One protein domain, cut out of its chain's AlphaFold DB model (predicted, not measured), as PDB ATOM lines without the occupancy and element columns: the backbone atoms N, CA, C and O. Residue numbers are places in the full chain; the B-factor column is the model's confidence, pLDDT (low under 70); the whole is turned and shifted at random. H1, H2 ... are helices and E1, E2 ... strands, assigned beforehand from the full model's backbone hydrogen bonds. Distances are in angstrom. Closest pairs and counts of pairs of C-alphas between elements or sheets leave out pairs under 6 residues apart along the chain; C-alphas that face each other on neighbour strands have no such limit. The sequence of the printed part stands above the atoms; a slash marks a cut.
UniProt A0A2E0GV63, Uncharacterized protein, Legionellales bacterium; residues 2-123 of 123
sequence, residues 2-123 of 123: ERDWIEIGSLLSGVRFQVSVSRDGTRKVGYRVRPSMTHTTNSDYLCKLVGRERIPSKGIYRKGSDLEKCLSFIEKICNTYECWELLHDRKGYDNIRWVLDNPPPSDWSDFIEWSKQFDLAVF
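This is residues 2 to 123 of the 123 residues of an uncharacterized protein of Legionellales bacterium (UniProt A0A2E0GV63). A long two-stranded hairpin, E1 and E2, runs along an elongated domain, with H1 leading into E1 almost in its line; H4 packs on this hairpin, between H3 on one side and H5 on the other. H2 lies near H1, beyond the end of E2. The printed part has 122 residues, with five named helices and two named strands in the order H1 E1 E2 H2 H3 H4 H5; the sheet is antiparallel and the class mixed. It is only just compact, close to loose, with a radius of gyration of the C-alphas of 16.0 A and spans of 52 by 28 by 18 A.

H1, residues 2 to 14, and H2, residues 44 to 52, only just touch, with 3 pairs of C-alphas within 8 A, about perpendicular at 86 degrees; the closest C-alphas are those of Leu 11 and Leu 46, 7.2 A apart. E1, residues 15 to 23, and E2, residues 31 to 39, form an antiparallel hairpin at 164 degrees, with N 18 and O 36 2.8 A apart, within hydrogen-bond range. Residues 37 to 38 of E2 also pair, antiparallel, with residues 60 to 61. H3, residues 64 to 80, touches H4, residues 90 to 101, with residues 64 to 71 alone, opposite ways at a steep tilt of 49 degrees; the C-alphas of Leu 71 and Tyr 93 are closest, 7.4 A apart. The closest C-alphas of E1 and H4, Phe 17 and Gly 92, are 4.7 A apart. H5, residues 108 to 122, touches H4 with residues 118 to 122 alone, closest at the C-alphas of Asn 95 and Val 122, 6.3 A; this helical hairpin has a shallow tilt of 34.9 degrees, only just short of steep, opposite ways. H3 and H5 are apart. In H1, H2, H3, H4 and H5 every O i to N i+4 pair is within hydrogen-bond range.

H1 begins at C-alpha 2 (42.354, 31.424, -12.571). From first to last C-alpha, E1 measures 26.3 A, E2 26.1 A, H3 24.0 A and H5 20.7 A. H5 ends at C-alpha 122 (15.912, 10.374, -6.478).

The C-alphas of Glu 2 and Lys 28 are the two farthest apart, 53.2 A. The printed part has no cut, and the link from H2 to H3, 11 residues, is long. Mean pLDDT of the printed part is 82.9; residues 2 to 3, 27 to 28, 41 to 59 and 123 are under 70.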
ATOM      1  N   GLU A   2      42.564  31.550 -14.042       59.78
ATOM      2  CA  GLU A   2      42.354  31.424 -12.571       59.78
ATOM      3  C   GLU A   2      41.088  32.127 -12.051       59.78
ATOM      4  O   GLU A   2      40.350  31.573 -11.240       59.78
ATOM      5  N   ARG A   3      40.794  33.329 -12.559       64.81
ATOM      6  CA  ARG A   3      39.599  34.090 -12.169       64.81
ATOM      7  C   ARG A   3      38.290  33.380 -12.543       64.81
ATOM      8  O   ARG A   3      37.339  33.425 -11.771       64.81
ATOM      9  N   ASP A   4      38.284  32.682 -13.678       71.75
ATOM     10  CA  ASP A   4      37.097  31.999 -14.199       71.75
ATOM     11  C   ASP A   4      36.719  30.796 -13.315       71.75
ATOM     12  O   ASP A   4      35.543  30.573 -13.050       71.75
ATOM     13  N   TRP A   5      37.705  30.071 -12.773       76.25
ATOM     14  CA  TRP A   5      37.474  28.939 -11.865       76.25
ATOM     15  C   TRP A   5      36.854  29.347 -10.529       76.25
ATOM     16  O   TRP A   5      35.925  28.693 -10.056       76.25
ATOM     17  N   ILE A   6      37.328  30.446  -9.932       79.31
ATOM     18  CA  ILE A   6      36.771  30.975  -8.677       79.31
ATOM     19  C   ILE A   6      35.315  31.405  -8.888       79.31
ATOM     20  O   ILE A   6      34.448  31.133  -8.055       79.31
ATOM     21  N   GLU A   7      35.028  32.049 -10.017       77.69
ATOM     22  CA  GLU A   7      33.687  32.532 -10.344       77.69
ATOM     23  C   GLU A   7      32.727  31.379 -10.695       77.69
ATOM     24  O   GLU A   7      31.578  31.395 -10.246       77.69
ATOM     25  N   ILE A   8      33.194  30.343 -11.403       81.50
ATOM     26  CA  ILE A   8      32.432  29.107 -11.659       81.50
ATOM     27  C   ILE A   8      32.151  28.363 -10.351       81.50
ATOM     28  O   ILE A   8      31.004  28.019 -10.078       81.50
ATOM     29  N   GLY A   9      33.158  28.173  -9.494       83.50
ATOM     30  CA  GLY A   9      32.963  27.548  -8.185       83.50
ATOM     31  C   GLY A   9      31.969  28.328  -7.316       83.50
ATOM     32  O   GLY A   9      31.100  27.744  -6.666       83.50
ATOM     33  N   SER A  10      32.023  29.662  -7.352       81.62
ATOM     34  CA  SER A  10      31.079  30.528  -6.636       81.62
ATOM     35  C   SER A  10      29.645  30.448  -7.182       81.62
ATOM     36  O   SER A  10      28.688  30.502  -6.409       81.62
ATOM     37  N   LEU A  11      29.472  30.275  -8.496       82.69
ATOM     38  CA  LEU A  11      28.166  29.986  -9.097       82.69
ATOM     39  C   LEU A  11      27.632  28.644  -8.615       82.69
ATOM     40  O   LEU A  11      26.552  28.583  -8.034       82.69
ATOM     41  N   LEU A  12      28.387  27.573  -8.855       87.19
ATOM     42  CA  LEU A  12      27.937  26.202  -8.624       87.19
ATOM     43  C   LEU A  12      27.675  25.929  -7.133       87.19
ATOM     44  O   LEU A  12      26.742  25.203  -6.791       87.19
ATOM     45  N   SER A  13      28.410  26.597  -6.239       86.62
ATOM     46  CA  SER A  13      28.145  26.570  -4.795       86.62
ATOM     47  C   SER A  13      26.939  27.408  -4.360       86.62
ATOM     48  O   SER A  13      26.337  27.104  -3.327       86.62
ATOM     49  N   GLY A  14      26.562  28.437  -5.123       84.50
ATOM     50  CA  GLY A  14      25.466  29.358  -4.812       84.50
ATOM     51  C   GLY A  14      24.103  28.956  -5.379       84.50
ATOM     52  O   GLY A  14      23.098  29.580  -5.040       84.50
ATOM     53  N   VAL A  15      24.042  27.939  -6.242       87.50
ATOM     54  CA  VAL A  15      22.779  27.432  -6.797       87.50
ATOM     55  C   VAL A  15      22.127  26.435  -5.841       87.50
ATOM     56  O   VAL A  15      22.788  25.562  -5.275       87.50
ATOM     57  N   ARG A  16      20.810  26.546  -5.668       91.69
ATOM     58  CA  ARG A  16      19.975  25.549  -4.989       91.69
ATOM     59  C   ARG A  16      18.798  25.179  -5.870       91.69
ATOM     60  O   ARG A  16      18.195  26.044  -6.506       91.69
ATOM     61  N   PHE A  17      18.448  23.907  -5.872       93.94
ATOM     62  CA  PHE A  17      17.343  23.355  -6.630       93.94
ATOM     63  C   PHE A  17      16.359  22.702  -5.672       93.94
ATOM     64  O   PHE A  17      16.718  22.049  -4.698       93.94
ATOM     65  N   GLN A  18      15.079  22.883  -5.950       94.62
ATOM     66  CA  GLN A  18      14.027  22.341  -5.116       94.62
ATOM     67  C   GLN A  18      12.858  21.901  -5.979       94.62
ATOM     68  O   GLN A  18      12.372  22.657  -6.819       94.62
ATOM     69  N   VAL A  19      12.353  20.704  -5.706       94.50
ATOM     70  CA  VAL A  19      11.038  20.255  -6.156       94.50
ATOM     71  C   VAL A  19      10.130  20.262  -4.935       94.50
ATOM     72  O   VAL A  19      10.418  19.611  -3.937       94.50
ATOM     73  N   SER A  20       9.047  21.034  -4.988       92.38
ATOM     74  CA  SER A  20       8.038  21.050  -3.927       92.38
ATOM     75  C   SER A  20       6.729  20.465  -4.430       92.38
ATOM     76  O   SER A  20       6.265  20.812  -5.517       92.38
ATOM     77  N   VAL A  21       6.114  19.604  -3.626       89.69
ATOM     78  CA  VAL A  21       4.780  19.057  -3.877       89.69
ATOM     79  C   VAL A  21       3.856  19.579  -2.787       89.69
ATOM     80  O   VAL A  21       4.150  19.464  -1.602       89.69
ATOM     81  N   SER A  22       2.741  20.190  -3.173       88.44
ATOM     82  CA  SER A  22       1.741  20.689  -2.225       88.44
ATOM     83  C   SER A  22       0.340  20.303  -2.661       88.44
ATOM     84  O   SER A  22       0.052  20.334  -3.859       88.44
ATOM     85  N   ARG A  23      -0.557  20.071  -1.701       83.31
ATOM     86  CA  ARG A  23      -1.993  19.971  -1.973       83.31
ATOM     87  C   ARG A  23      -2.514  21.306  -2.517       83.31
ATOM     88  O   ARG A  23      -2.185  22.364  -1.985       83.31
ATOM     89  N   ASP A  24      -3.318  21.259  -3.569       82.12
ATOM     90  CA  ASP A  24      -3.978  22.423  -4.159       82.12
ATOM     91  C   ASP A  24      -5.481  22.144  -4.234       82.12
ATOM     92  O   ASP A  24      -5.955  21.476  -5.151       82.12
ATOM     93  N   GLY A  25      -6.228  22.642  -3.246       74.62
ATOM     94  CA  GLY A  25      -7.676  22.430  -3.141       74.62
ATOM     95  C   GLY A  25      -8.496  23.113  -4.239       74.62
ATOM     96  O   GLY A  25      -9.695  22.879  -4.323       74.62
ATOM     97  N   THR A  26      -7.870  23.947  -5.076       75.88
ATOM     98  CA  THR A  26      -8.542  24.642  -6.186       75.88
ATOM     99  C   THR A  26      -8.418  23.906  -7.519       75.88
ATOM    100  O   THR A  26      -9.169  24.184  -8.453       75.88
ATOM    101  N   ARG A  27      -7.483  22.951  -7.636       68.88
ATOM    102  CA  ARG A  27      -7.295  22.155  -8.851       68.88
ATOM    103  C   ARG A  27      -8.122  20.882  -8.792       68.88
ATOM    104  O   ARG A  27      -8.146  20.206  -7.771       68.88
ATOM    105  N   LYS A  28      -8.674  20.487  -9.944       69.94
ATOM    106  CA  LYS A  28      -9.386  19.208 -10.127       69.94
ATOM    107  C   LYS A  28      -8.577  18.002  -9.627       69.94
ATOM    108  O   LYS A  28      -9.150  17.051  -9.119       69.94
ATOM    109  N   VAL A  29      -7.252  18.082  -9.741       72.69
ATOM    110  CA  VAL A  29      -6.315  17.012  -9.374       72.69
ATOM    111  C   VAL A  29      -5.869  17.052  -7.909       72.69
ATOM    112  O   VAL A  29      -5.293  16.096  -7.408       72.69
ATOM    113  N   GLY A  30      -6.098  18.157  -7.198       83.12
ATOM    114  CA  GLY A  30      -5.789  18.253  -5.770       83.12
ATOM    115  C   GLY A  30      -4.316  18.476  -5.400       83.12
ATOM    116  O   GLY A  30      -4.026  18.581  -4.209       83.12
ATOM    117  N   TYR A  31      -3.381  18.597  -6.351       85.81
ATOM    118  CA  TYR A  31      -1.959  18.855  -6.067       85.81
ATOM    119  C   TYR A  31      -1.296  19.842  -7.026       85.81
ATOM    120  O   TYR A  31      -1.826  20.236  -8.071       85.81
ATOM    121  N   ARG A  32      -0.073  20.228  -6.653       88.00
ATOM    122  CA  ARG A  32       0.836  21.011  -7.474       88.00
ATOM    123  C   ARG A  32       2.282  20.641  -7.190       88.00
ATOM    124  O   ARG A  32       2.740  20.789  -6.060       88.00
ATOM    125  N   VAL A  33       2.986  20.242  -8.240       91.50
ATOM    126  CA  VAL A  33       4.445  20.124  -8.247       91.50
ATOM    127  C   VAL A  33       5.018  21.454  -8.730       91.50
ATOM    128  O   VAL A  33       4.557  22.010  -9.731       91.50
ATOM    129  N   ARG A  34       5.977  22.013  -7.996       92.69
ATOM    130  CA  ARG A  34       6.668  23.257  -8.346       92.69
ATOM    131  C   ARG A  34       8.177  23.030  -8.249       92.69
ATOM    132  O   ARG A  34       8.708  23.090  -7.134       92.69
ATOM    133  N   PRO A  35       8.858  22.772  -9.378       93.88
ATOM    134  CA  PRO A  35      10.303  22.883  -9.432       93.88
ATOM    135  C   PRO A  35      10.706  24.358  -9.347       93.88
ATOM    136  O   PRO A  35      10.019  25.252  -9.853       93.88
ATOM    137  N   SER A  36      11.825  24.623  -8.692       93.69
ATOM    138  CA  SER A  36      12.405  25.953  -8.612       93.69
ATOM    139  C   SER A  36      13.904  25.894  -8.402       93.69
ATOM    140  O   SER A  36      14.399  25.027  -7.691       93.69
ATOM    141  N   MET A  37      14.599  26.870  -8.964       90.62
ATOM    142  CA  MET A  37      16.016  27.097  -8.737       90.62
ATOM    143  C   MET A  37      16.180  28.460  -8.077       90.62
ATOM    144  O   MET A  37      15.537  29.430  -8.486       90.62
ATOM    145  N   THR A  38      17.042  28.547  -7.078       88.62
ATOM    146  CA  THR A  38      17.496  29.811  -6.510       88.62
ATOM    147  C   THR A  38      18.997  29.937  -6.678       88.62
ATOM    148  O   THR A  38      19.713  28.951  -6.851       88.62
ATOM    149  N   HIS A  39      19.471  31.174  -6.673       79.44
ATOM    150  CA  HIS A  39      20.892  31.461  -6.716       79.44
ATOM    151  C   HIS A  39      21.193  32.630  -5.785       79.44
ATOM    152  O   HIS A  39      20.523  33.663  -5.851       79.44
ATOM    153  N   THR A  40      22.172  32.454  -4.902       71.50
ATOM    154  CA  THR A  40      22.491  33.423  -3.842       71.50
ATOM    155  C   THR A  40      23.616  34.388  -4.201       71.50
ATOM    156  O   THR A  40      23.882  35.316  -3.439       71.50
ATOM    157  N   THR A  41      24.304  34.195  -5.325       63.41
ATOM    158  CA  THR A  41      25.535  34.940  -5.603       63.41
ATOM    159  C   THR A  41      25.242  36.242  -6.357       63.41
ATOM    160  O   THR A  41      24.767  36.228  -7.491       63.41
ATOM    161  N   ASN A  42      25.587  37.378  -5.744       55.88
ATOM    162  CA  ASN A  42      25.519  38.729  -6.329       55.88
ATOM    163  C   ASN A  42      26.759  39.063  -7.181       55.88
ATOM    164  O   ASN A  42      27.318  40.152  -7.080       55.88
ATOM    165  N   SER A  43      27.255  38.118  -7.981       56.78
ATOM    166  CA  SER A  43      28.431  38.384  -8.816       56.78
ATOM    167  C   SER A  43      28.015  39.032 -10.138       56.78
ATOM    168  O   SER A  43      27.354  38.403 -10.966       56.78
ATOM    169  N   ASP A  44      28.458  40.270 -10.370       58.59
ATOM    170  CA  ASP A  44      28.336  40.976 -11.658       58.59
ATOM    171  C   ASP A  44      28.881  40.154 -12.837       58.59
ATOM    172  O   ASP A  44      28.405  40.281 -13.967       58.59
ATOM    173  N   TYR A  45      29.874  39.295 -12.591       58.38
ATOM    174  CA  TYR A  45      30.410  38.386 -13.601       58.38
ATOM    175  C   TYR A  45      29.389  37.321 -14.001       58.38
ATOM    176  O   TYR A  45      29.206  37.058 -15.189       58.38
ATOM    177  N   LEU A  46      28.649  36.775 -13.034       59.16
ATOM    178  CA  LEU A  46      27.576  35.830 -13.321       59.16
ATOM    179  C   LEU A  46      26.445  36.505 -14.070       59.16
ATOM    180  O   LEU A  46      26.023  35.966 -15.081       59.16
ATOM    181  N   CYS A  47      26.047  37.721 -13.704       59.44
ATOM    182  CA  CYS A  47      25.091  38.495 -14.499       59.44
ATOM    183  C   CYS A  47      25.561  38.708 -15.952       59.44
ATOM    184  O   CYS A  47      24.745  38.661 -16.870       59.44
ATOM    185  N   LYS A  48      26.870  38.885 -16.191       62.88
ATOM    186  CA  LYS A  48      27.446  38.997 -17.544       62.88
ATOM    187  C   LYS A  48      27.475  37.660 -18.294       62.88
ATOM    188  O   LYS A  48      27.154  37.636 -19.480       62.88
ATOM    189  N   LEU A  49      27.833  36.561 -17.630       63.31
ATOM    190  CA  LEU A  49      27.898  35.218 -18.221       63.31
ATOM    191  C   LEU A  49      26.486  34.679 -18.535       63.31
ATOM    192  O   LEU A  49      26.206  34.260 -19.654       63.31
ATOM    193  N   VAL A  50      25.573  34.813 -17.575       62.19
ATOM    194  CA  VAL A  50      24.132  34.512 -17.658       62.19
ATOM    195  C   VAL A  50      23.445  35.436 -18.677       62.19
ATOM    196  O   VAL A  50      22.608  34.987 -19.460       62.19
ATOM    197  N   GLY A  51      23.846  36.713 -18.741       60.66
ATOM    198  CA  GLY A  51      23.351  37.694 -19.710       60.66
ATOM    199  C   GLY A  51      23.746  37.392 -21.159       60.66
ATOM    200  O   GLY A  51      22.920  37.569 -22.056       60.66
ATOM    201  N   ARG A  52      24.957  36.862 -21.404       64.75
ATOM    202  CA  ARG A  52      25.365  36.353 -22.731       64.75
ATOM    203  C   ARG A  52      24.463  35.212 -23.202       64.75
ATOM    204  O   ARG A  52      24.081  35.183 -24.367       64.75
ATOM    205  N   GLU A  53      24.072  34.335 -22.286       64.88
ATOM    206  CA  GLU A  53      23.193  33.186 -22.548       64.88
ATOM    207  C   GLU A  53      21.693  33.545 -22.441       64.88
ATOM    208  O   GLU A  53      20.822  32.680 -22.531       64.88
ATOM    209  N   ARG A  54      21.359  34.841 -22.285       62.09
ATOM    210  CA  ARG A  54      19.985  35.375 -22.166       62.09
ATOM    211  C   ARG A  54      19.152  34.715 -21.062       62.09
ATOM    212  O   ARG A  54      17.923  34.641 -21.161       62.09
ATOM    213  N   ILE A  55      19.802  34.247 -20.006       63.03
ATOM    214  CA  ILE A  55      19.113  33.764 -18.817       63.03
ATOM    215  C   ILE A  55      18.719  34.999 -17.989       63.03
ATOM    216  O   ILE A  55      19.526  35.911 -17.807       63.03
ATOM    217  N   PRO A  56      17.466  35.112 -17.521       59.19
ATOM    218  CA  PRO A  56      17.068  36.259 -16.711       59.19
ATOM    219  C   PRO A  56      17.878  36.288 -15.411       59.19
ATOM    220  O   PRO A  56      17.873  35.282 -14.728       59.19
ATOM    221  N   SER A  57      18.500  37.397 -14.996       64.19
ATOM    222  CA  SER A  57      19.189  37.480 -13.690       64.19
ATOM    223  C   SER A  57      18.181  37.540 -12.527       64.19
ATOM    224  O   SER A  57      18.003  38.562 -11.862       64.19
ATOM    225  N   LYS A  58      17.430  36.462 -12.317       64.44
ATOM    226  CA  LYS A  58      16.450  36.345 -11.239       64.44
ATOM    227  C   LYS A  58      17.100  35.594 -10.085       64.44
ATOM    228  O   LYS A  58      17.737  34.570 -10.295       64.44
ATOM    229  N   GLY A  59      16.871  36.044  -8.852       69.62
ATOM    230  CA  GLY A  59      17.261  35.268  -7.667       69.62
ATOM    231  C   GLY A  59      16.492  33.944  -7.540       69.62
ATOM    232  O   GLY A  59      16.934  33.041  -6.837       69.62
ATOM    233  N   ILE A  60      15.343  33.823  -8.224       81.12
ATOM    234  CA  ILE A  60      14.470  32.644  -8.206       81.12
ATOM    235  C   ILE A  60      13.895  32.384  -9.607       81.12
ATOM    236  O   ILE A  60      13.237  33.246 -10.196       81.12
ATOM    237  N   TYR A  61      14.052  31.157 -10.096       83.88
ATOM    238  CA  TYR A  61      13.494  30.647 -11.347       83.88
ATOM    239  C   TYR A  61      12.411  29.613 -11.034       83.88
ATOM    240  O   TYR A  61      12.631  28.691 -10.254       83.88
ATOM    241  N   ARG A  62      11.215  29.781 -11.613       86.19
ATOM    242  CA  ARG A  62      10.053  28.883 -11.402       86.19
ATOM    243  C   ARG A  62       9.328  28.495 -12.689       86.19
ATOM    244  O   ARG A  62       8.448  27.644 -12.667       86.19
ATOM    245  N   LYS A  63       9.614  29.184 -13.797       85.31
ATOM    246  CA  LYS A  63       8.998  28.889 -15.095       85.31
ATOM    247  C   LYS A  63       9.778  27.746 -15.736       85.31
ATOM    248  O   LYS A  63      11.000  27.826 -15.746       85.31
ATOM    249  N   GLY A  64       9.088  26.748 -16.292       85.50
ATOM    250  CA  GLY A  64       9.730  25.585 -16.927       85.50
ATOM    251  C   GLY A  64      10.803  25.985 -17.942       85.50
ATOM    252  O   GLY A  64      11.953  25.600 -17.795       85.50
ATOM    253  N   SER A  65      10.481  26.902 -18.857       86.44
ATOM    254  CA  SER A  65      11.432  27.393 -19.865       86.44
ATOM    255  C   SER A  65      12.615  28.194 -19.307       86.44
ATOM    256  O   SER A  65      13.678  28.224 -19.921       86.44
ATOM    257  N   ASP A  66      12.454  28.867 -18.162       83.69
ATOM    258  CA  ASP A  66      13.572  29.532 -17.486       83.69
ATOM    259  C   ASP A  66      14.465  28.481 -16.795       83.69
ATOM    260  O   ASP A  66      15.687  28.586 -16.845       83.69
ATOM    261  N   LEU A  67      13.861  27.450 -16.188       87.94
ATOM    262  CA  LEU A  67      14.572  26.343 -15.542       87.94
ATOM    263  C   LEU A  67      15.379  25.521 -16.552       87.94
ATOM    264  O   LEU A  67      16.561  25.302 -16.324       87.94
ATOM    265  N   GLU A  68      14.788  25.131 -17.682       90.06
ATOM    266  CA  GLU A  68      15.472  24.386 -18.752       90.06
ATOM    267  C   GLU A  68      16.722  25.110 -19.260       90.06
ATOM    268  O   GLU A  68      17.777  24.493 -19.434       90.06
ATOM    269  N   LYS A  69      16.634  26.435 -19.442       86.00
ATOM    270  CA  LYS A  69      17.780  27.261 -19.840       86.00
ATOM    271  C   LYS A  69      18.869  27.262 -18.774       86.00
ATOM    272  O   LYS A  69      20.037  27.094 -19.108       86.00
ATOM    273  N   CYS A  70      18.499  27.423 -17.503       85.69
ATOM    274  CA  CYS A  70      19.459  27.380 -16.403       85.69
ATOM    275  C   CYS A  70      20.140  26.011 -16.284       85.69
ATOM    276  O   CYS A  70      21.357  25.955 -16.138       85.69
ATOM    277  N   LEU A  71      19.382  24.916 -16.377       89.75
ATOM    278  CA  LEU A  71      19.936  23.562 -16.291       89.75
ATOM    279  C   LEU A  71      20.878  23.268 -17.459       89.75
ATOM    280  O   LEU A  71      21.974  22.765 -17.230       89.75
ATOM    281  N   SER A  72      20.488  23.639 -18.682       90.38
ATOM    282  CA  SER A  72      21.332  23.498 -19.876       90.38
ATOM    283  C   SER A  72      22.623  24.311 -19.764       90.38
ATOM    284  O   SER A  72      23.686  23.878 -20.196       90.38
ATOM    285  N   PHE A  73      22.555  25.500 -19.161       86.94
ATOM    286  CA  PHE A  73      23.731  26.333 -18.928       86.94
ATOM    287  C   PHE A  73      24.684  25.729 -17.897       86.94
ATOM    288  O   PHE A  73      25.891  25.701 -18.128       86.94
ATOM    289  N   ILE A  74      24.149  25.212 -16.789       89.19
ATOM    290  CA  ILE A  74      24.946  24.525 -15.767       89.19
ATOM    291  C   ILE A  74      25.598  23.276 -16.359       89.19
ATOM    292  O   ILE A  74      26.794  23.085 -16.174       89.19
ATOM    293  N   GLU A  75      24.853  22.485 -17.131       91.94
ATOM    294  CA  GLU A  75      25.371  21.320 -17.853       91.94
ATOM    295  C   GLU A  75      26.498  21.702 -18.817       91.94
ATOM    296  O   GLU A  75      27.575  21.110 -18.784       91.94
ATOM    297  N   LYS A  76      26.294  22.747 -19.627       89.00
ATOM    298  CA  LYS A  76      27.316  23.266 -20.540       89.00
ATOM    299  C   LYS A  76      28.580  23.684 -19.791       89.00
ATOM    300  O   LYS A  76      29.666  23.314 -20.227       89.00
ATOM    301  N   ILE A  77      28.464  24.425 -18.685       86.94
ATOM    302  CA  ILE A  77      29.619  24.825 -17.867       86.94
ATOM    303  C   ILE A  77      30.313  23.592 -17.294       86.94
ATOM    304  O   ILE A  77      31.509  23.422 -17.509       86.94
ATOM    305  N   CYS A  78      29.578  22.713 -16.617       90.06
ATOM    306  CA  CYS A  78      30.177  21.570 -15.941       90.06
ATOM    307  C   CYS A  78      30.836  20.592 -16.919       90.06
ATOM    308  O   CYS A  78      31.871  20.032 -16.590       90.06
ATOM    309  N   ASN A  79      30.297  20.433 -18.131       91.31
ATOM    310  CA  ASN A  79      30.921  19.625 -19.179       91.31
ATOM    311  C   ASN A  79      32.131  20.324 -19.817       91.31
ATOM    312  O   ASN A  79      33.121  19.671 -20.116       91.31
ATOM    313  N   THR A  80      32.070  21.644 -20.032       86.88
ATOM    314  CA  THR A  80      33.176  22.405 -20.650       86.88
ATOM    315  C   THR A  80      34.395  22.482 -19.734       86.88
ATOM    316  O   THR A  80      35.525  22.462 -20.211       86.88
ATOM    317  N   TYR A  81      34.158  22.604 -18.429       85.75
ATOM    318  CA  TYR A  81      35.200  22.752 -17.417       85.75
ATOM    319  C   TYR A  81      35.410  21.478 -16.590       85.75
ATOM    320  O   TYR A  81      36.166  21.526 -15.633       85.75
ATOM    321  N   GLU A  82      34.751  20.365 -16.927       90.25
ATOM    322  CA  GLU A  82      34.847  19.083 -16.205       90.25
ATOM    323  C   GLU A  82      34.689  19.227 -14.675       90.25
ATOM    324  O   GLU A  82      35.482  18.687 -13.915       90.25
ATOM    325  N   CYS A  83      33.683  19.992 -14.228       90.31
ATOM    326  CA  CYS A  83      33.581  20.469 -12.838       90.31
ATOM    327  C   CYS A  83      32.252  20.146 -12.131       90.31
ATOM    328  O   CYS A  83      31.759  20.902 -11.287       90.31
ATOM    329  N   TRP A  84      31.626  19.027 -12.492       92.44
ATOM    330  CA  TRP A  84      30.352  18.595 -11.905       92.44
ATOM    331  C   TRP A  84      30.405  18.396 -10.388       92.44
ATOM    332  O   TRP A  84      29.395  18.582  -9.712       92.44
ATOM    333  N   GLU A  85      31.571  18.055  -9.853       89.88
ATOM    334  CA  GLU A  85      31.847  17.915  -8.425       89.88
ATOM    335  C   GLU A  85      31.740  19.236  -7.652       89.88
ATOM    336  O   GLU A  85      31.528  19.222  -6.441       89.88
ATOM    337  N   LEU A  86      31.828  20.382  -8.338       88.62
ATOM    338  CA  LEU A  86      31.645  21.701  -7.731       88.62
ATOM    339  C   LEU A  86      30.168  22.089  -7.589       88.62
ATOM    340  O   LEU A  86      29.847  23.057  -6.891       88.62
ATOM    341  N   LEU A  87      29.254  21.358  -8.239       91.81
ATOM    342  CA  LEU A  87      27.821  21.589  -8.110       91.81
ATOM    343  C   LEU A  87      27.326  21.085  -6.757       91.81
ATOM    344  O   LEU A  87      26.962  19.923  -6.590       91.81
ATOM    345  N   HIS A  88      27.269  22.006  -5.795       90.88
ATOM    346  CA  HIS A  88      26.916  21.705  -4.408       90.88
ATOM    347  C   HIS A  88      25.569  20.976  -4.276       90.88
ATOM    348  O   HIS A  88      25.414  20.103  -3.428       90.88
ATOM    349  N   ASP A  89      24.579  21.338  -5.094       93.38
ATOM    350  CA  ASP A  89      23.248  20.727  -5.078       93.38
ATOM    351  C   ASP A  89      22.999  19.864  -6.323       93.38
ATOM    352  O   ASP A  89      22.040  20.058  -7.074       93.38
ATOM    353  N   ARG A  90      23.907  18.912  -6.573       93.38
ATOM    354  CA  ARG A  90      23.802  17.997  -7.716       93.38
ATOM    355  C   ARG A  90      22.526  17.155  -7.674       93.38
ATOM    356  O   ARG A  90      21.835  17.042  -8.680       93.38
ATOM    357  N   LYS A  91      22.161  16.644  -6.496       93.19
ATOM    358  CA  LYS A  91      20.917  15.886  -6.308       93.19
ATOM    359  C   LYS A  91      19.693  16.717  -6.695       93.19
ATOM    360  O   LYS A  91      18.838  16.251  -7.438       93.19
ATOM    361  N   GLY A  92      19.606  17.964  -6.233       94.19
ATOM    362  CA  GLY A  92      18.498  18.835  -6.597       94.19
ATOM    363  C   GLY A  92      18.442  19.142  -8.103       94.19
ATOM    364  O   GLY A  92      17.343  19.224  -8.655       94.19
ATOM    365  N   TYR A  93      19.596  19.269  -8.772       94.81
ATOM    366  CA  TYR A  93      19.674  19.405 -10.232       94.81
ATOM    367  C   TYR A  93      19.019  18.207 -10.932       94.81
ATOM    368  O   TYR A  93      18.112  18.400 -11.747       94.81
ATOM    369  N   ASP A  94      19.429  16.987 -10.572       94.44
ATOM    370  CA  ASP A  94      18.929  15.760 -11.198       94.44
ATOM    371  C   ASP A  94      17.419  15.582 -10.932       94.44
ATOM    372  O   ASP A  94      16.663  15.238 -11.840       94.44
ATOM    373  N   ASN A  95      16.938  15.951  -9.738       94.69
ATOM    374  CA  ASN A  95      15.508  15.924  -9.405       94.69
ATOM    375  C   ASN A  95      14.676  16.850 -10.296       94.69
ATOM    376  O   ASN A  95      13.610  16.463 -10.777       94.69
ATOM    377  N   ILE A  96      15.119  18.099 -10.496       95.00
ATOM    378  CA  ILE A  96      14.396  19.016 -11.386       95.00
ATOM    379  C   ILE A  96      14.457  18.495 -12.815       95.00
ATOM    380  O   ILE A  96      13.439  18.551 -13.504       95.00
ATOM    381  N   ARG A  97      15.612  17.979 -13.252       94.81
ATOM    382  CA  ARG A  97      15.752  17.424 -14.595       94.81
ATOM    383  C   ARG A  97      14.753  16.294 -14.826       94.81
ATOM    384  O   ARG A  97      13.994  16.354 -15.787       94.81
ATOM    385  N   TRP A  98      14.657  15.363 -13.879       95.19
ATOM    386  CA  TRP A  98      13.689  14.277 -13.939       95.19
ATOM    387  C   TRP A  98      12.246  14.784 -14.027       95.19
ATOM    388  O   TRP A  98      11.486  14.284 -14.846       95.19
ATOM    389  N   VAL A  99      11.865  15.801 -13.242       94.69
ATOM    390  CA  VAL A  99      10.504  16.379 -13.269       94.69
ATOM    391  C   VAL A  99      10.187  17.074 -14.597       94.69
ATOM    392  O   VAL A  99       9.029  17.098 -15.007       94.69
ATOM    393  N   LEU A 100      11.181  17.675 -15.254       92.50
ATOM    394  CA  LEU A 100      10.995  18.295 -16.569       92.50
ATOM    395  C   LEU A 100      10.859  17.238 -17.670       92.50
ATOM    396  O   LEU A 100       9.991  17.378 -18.530       92.50
ATOM    397  N   ASP A 101      11.660  16.175 -17.601       93.44
ATOM    398  CA  ASP A 101      11.625  15.067 -18.559       93.44
ATOM    399  C   ASP A 101      10.386  14.166 -18.348       93.44
ATOM    400  O   ASP A 101       9.863  13.580 -19.295       93.44
ATOM    401  N   ASN A 102       9.869  14.110 -17.116       94.12
ATOM    402  CA  ASN A 102       8.700  13.333 -16.705       94.12
ATOM    403  C   ASN A 102       7.689  14.267 -16.019       94.12
ATOM    404  O   ASN A 102       7.597  14.281 -14.788       94.12
ATOM    405  N   PRO A 103       6.930  15.085 -16.771       92.25
ATOM    406  CA  PRO A 103       5.994  16.026 -16.174       92.25
ATOM    407  C   PRO A 103       4.911  15.291 -15.368       92.25
ATOM    408  O   PRO A 103       4.428  14.241 -15.801       92.25
ATOM    409  N   PRO A 104       4.489  15.835 -14.210       91.06
ATOM    410  CA  PRO A 104       3.458  15.204 -13.402       91.06
ATOM    411  C   PRO A 104       2.146  15.132 -14.193       91.06
ATOM    412  O   PRO A 104       1.816  16.083 -14.916       91.06
ATOM    413  N   PRO A 105       1.380  14.038 -14.047       91.06
ATOM    414  CA  PRO A 105       0.124  13.865 -14.760       91.06
ATOM    415  C   PRO A 105      -0.932  14.887 -14.306       91.06
ATOM    416  O   PRO A 105      -0.684  15.796 -13.517       91.06
ATOM    417  N   SER A 106      -2.142  14.779 -14.852       86.38
ATOM    418  CA  SER A 106      -3.286  15.600 -14.428       86.38
ATOM    419  C   SER A 106      -4.387  14.790 -13.745       86.38
ATOM    420  O   SER A 106      -5.452  15.332 -13.464       86.38
ATOM    421  N   ASP A 107      -4.117  13.518 -13.452       88.38
ATOM    422  CA  ASP A 107      -4.972  12.631 -12.666       88.38
ATOM    423  C   ASP A 107      -4.319  12.315 -11.310       88.38
ATOM    424  O   ASP A 107      -3.095  12.384 -11.168       88.38
ATOM    425  N   TRP A 108      -5.136  12.018 -10.294       84.56
ATOM    426  CA  TRP A 108      -4.645  11.673  -8.956       84.56
ATOM    427  C   TRP A 108      -4.054  10.262  -8.896       84.56
ATOM    428  O   TRP A 108      -3.018  10.068  -8.270       84.56
ATOM    429  N   SER A 109      -4.678   9.283  -9.549       87.06
ATOM    430  CA  SER A 109      -4.222   7.888  -9.538       87.06
ATOM    431  C   SER A 109      -2.881   7.763 -10.256       87.06
ATOM    432  O   SER A 109      -1.934   7.203  -9.703       87.06
ATOM    433  N   ASP A 110      -2.769   8.387 -11.430       89.81
ATOM    434  CA  ASP A 110      -1.517   8.433 -12.192       89.81
ATOM    435  C   ASP A 110      -0.423   9.196 -11.433       89.81
ATOM    436  O   ASP A 110       0.755   8.856 -11.515       89.81
ATOM    437  N   PHE A 111      -0.796  10.217 -10.653       90.06
ATOM    438  CA  PHE A 111       0.156  10.967  -9.833       90.06
ATOM    439  C   PHE A 111       0.791  10.124  -8.738       90.06
ATOM    440  O   PHE A 111       1.978  10.283  -8.465       90.06
ATOM    441  N   ILE A 112       0.021   9.230  -8.113       90.12
ATOM    442  CA  ILE A 112       0.572   8.319  -7.110       90.12
ATOM    443  C   ILE A 112       1.662   7.458  -7.742       90.12
ATOM    444  O   ILE A 112       2.739   7.329  -7.166       90.12
ATOM    445  N   GLU A 113       1.435   6.925  -8.940       92.81
ATOM    446  CA  GLU A 113       2.449   6.123  -9.621       92.81
ATOM    447  C   GLU A 113       3.659   6.957 -10.054       92.81
ATOM    448  O   GLU A 113       4.798   6.584  -9.783       92.81
ATOM    449  N   TRP A 114       3.418   8.144 -10.613       93.50
ATOM    450  CA  TRP A 114       4.472   9.109 -10.924       93.50
ATOM    451  C   TRP A 114       5.326   9.451  -9.694       93.50
ATOM    452  O   TRP A 114       6.549   9.500  -9.785       93.50
ATOM    453  N   SER A 115       4.705   9.639  -8.526       91.19
ATOM    454  CA  SER A 115       5.419   9.984  -7.290       91.19
ATOM    455  C   SER A 115       6.316   8.851  -6.797       91.19
ATOM    456  O   SER A 115       7.423   9.118  -6.343       91.19
ATOM    457  N   LYS A 116       5.902   7.588  -6.974       92.38
ATOM    458  CA  LYS A 116       6.764   6.436  -6.682       92.38
ATOM    459  C   LYS A 116       7.963   6.390  -7.620       92.38
ATOM    460  O   LYS A 116       9.066   6.109  -7.171       92.38
ATOM    461  N   GLN A 117       7.759   6.663  -8.909       92.62
ATOM    462  CA  GLN A 117       8.858   6.711  -9.878       92.62
ATOM    463  C   GLN A 117       9.827   7.853  -9.566       92.62
ATOM    464  O   GLN A 117      11.035   7.658  -9.659       92.62
ATOM    465  N   PHE A 118       9.308   9.013  -9.150       91.50
ATOM    466  CA  PHE A 118      10.128  10.125  -8.683       91.50
ATOM    467  C   PHE A 118      10.957   9.721  -7.465       91.50
ATOM    468  O   PHE A 118      12.170   9.881  -7.484       91.50
ATOM    469  N   ASP A 119      10.335   9.140  -6.437       88.50
ATOM    470  CA  ASP A 119      11.056   8.688  -5.247       88.50
ATOM    471  C   ASP A 119      12.142   7.659  -5.614       88.50
ATOM    472  O   ASP A 119      13.278   7.788  -5.171       88.50
ATOM    473  N   LEU A 120      11.848   6.697  -6.494       87.12
ATOM    474  CA  LEU A 120      12.829   5.709  -6.965       87.12
ATOM    475  C   LEU A 120      13.974   6.310  -7.791       87.12
ATOM    476  O   LEU A 120      15.064   5.757  -7.793       87.12
ATOM    477  N   ALA A 121      13.739   7.399  -8.523       81.38
ATOM    478  CA  ALA A 121      14.765   8.048  -9.339       81.38
ATOM    479  C   ALA A 121      15.690   8.971  -8.526       81.38
ATOM    480  O   ALA A 121      16.758   9.354  -9.000       81.38
ATOM    481  N   VAL A 122      15.260   9.365  -7.327       76.06
ATOM    482  CA  VAL A 122      15.912  10.374  -6.478       76.06
ATOM    483  C   VAL A 122      16.690   9.741  -5.304       76.06
ATOM    484  O   VAL A 122      17.400  10.449  -4.573       76.06
ATOM    485  N   PHE A 123      16.594   8.421  -5.122       56.72
ATOM    486  CA  PHE A 123      17.311   7.622  -4.118       56.72
ATOM    487  C   PHE A 123      18.169   6.538  -4.769       56.72
ATOM    488  O   PHE A 123      19.255   6.283  -4.204       56.72
TER     489      PHE A 123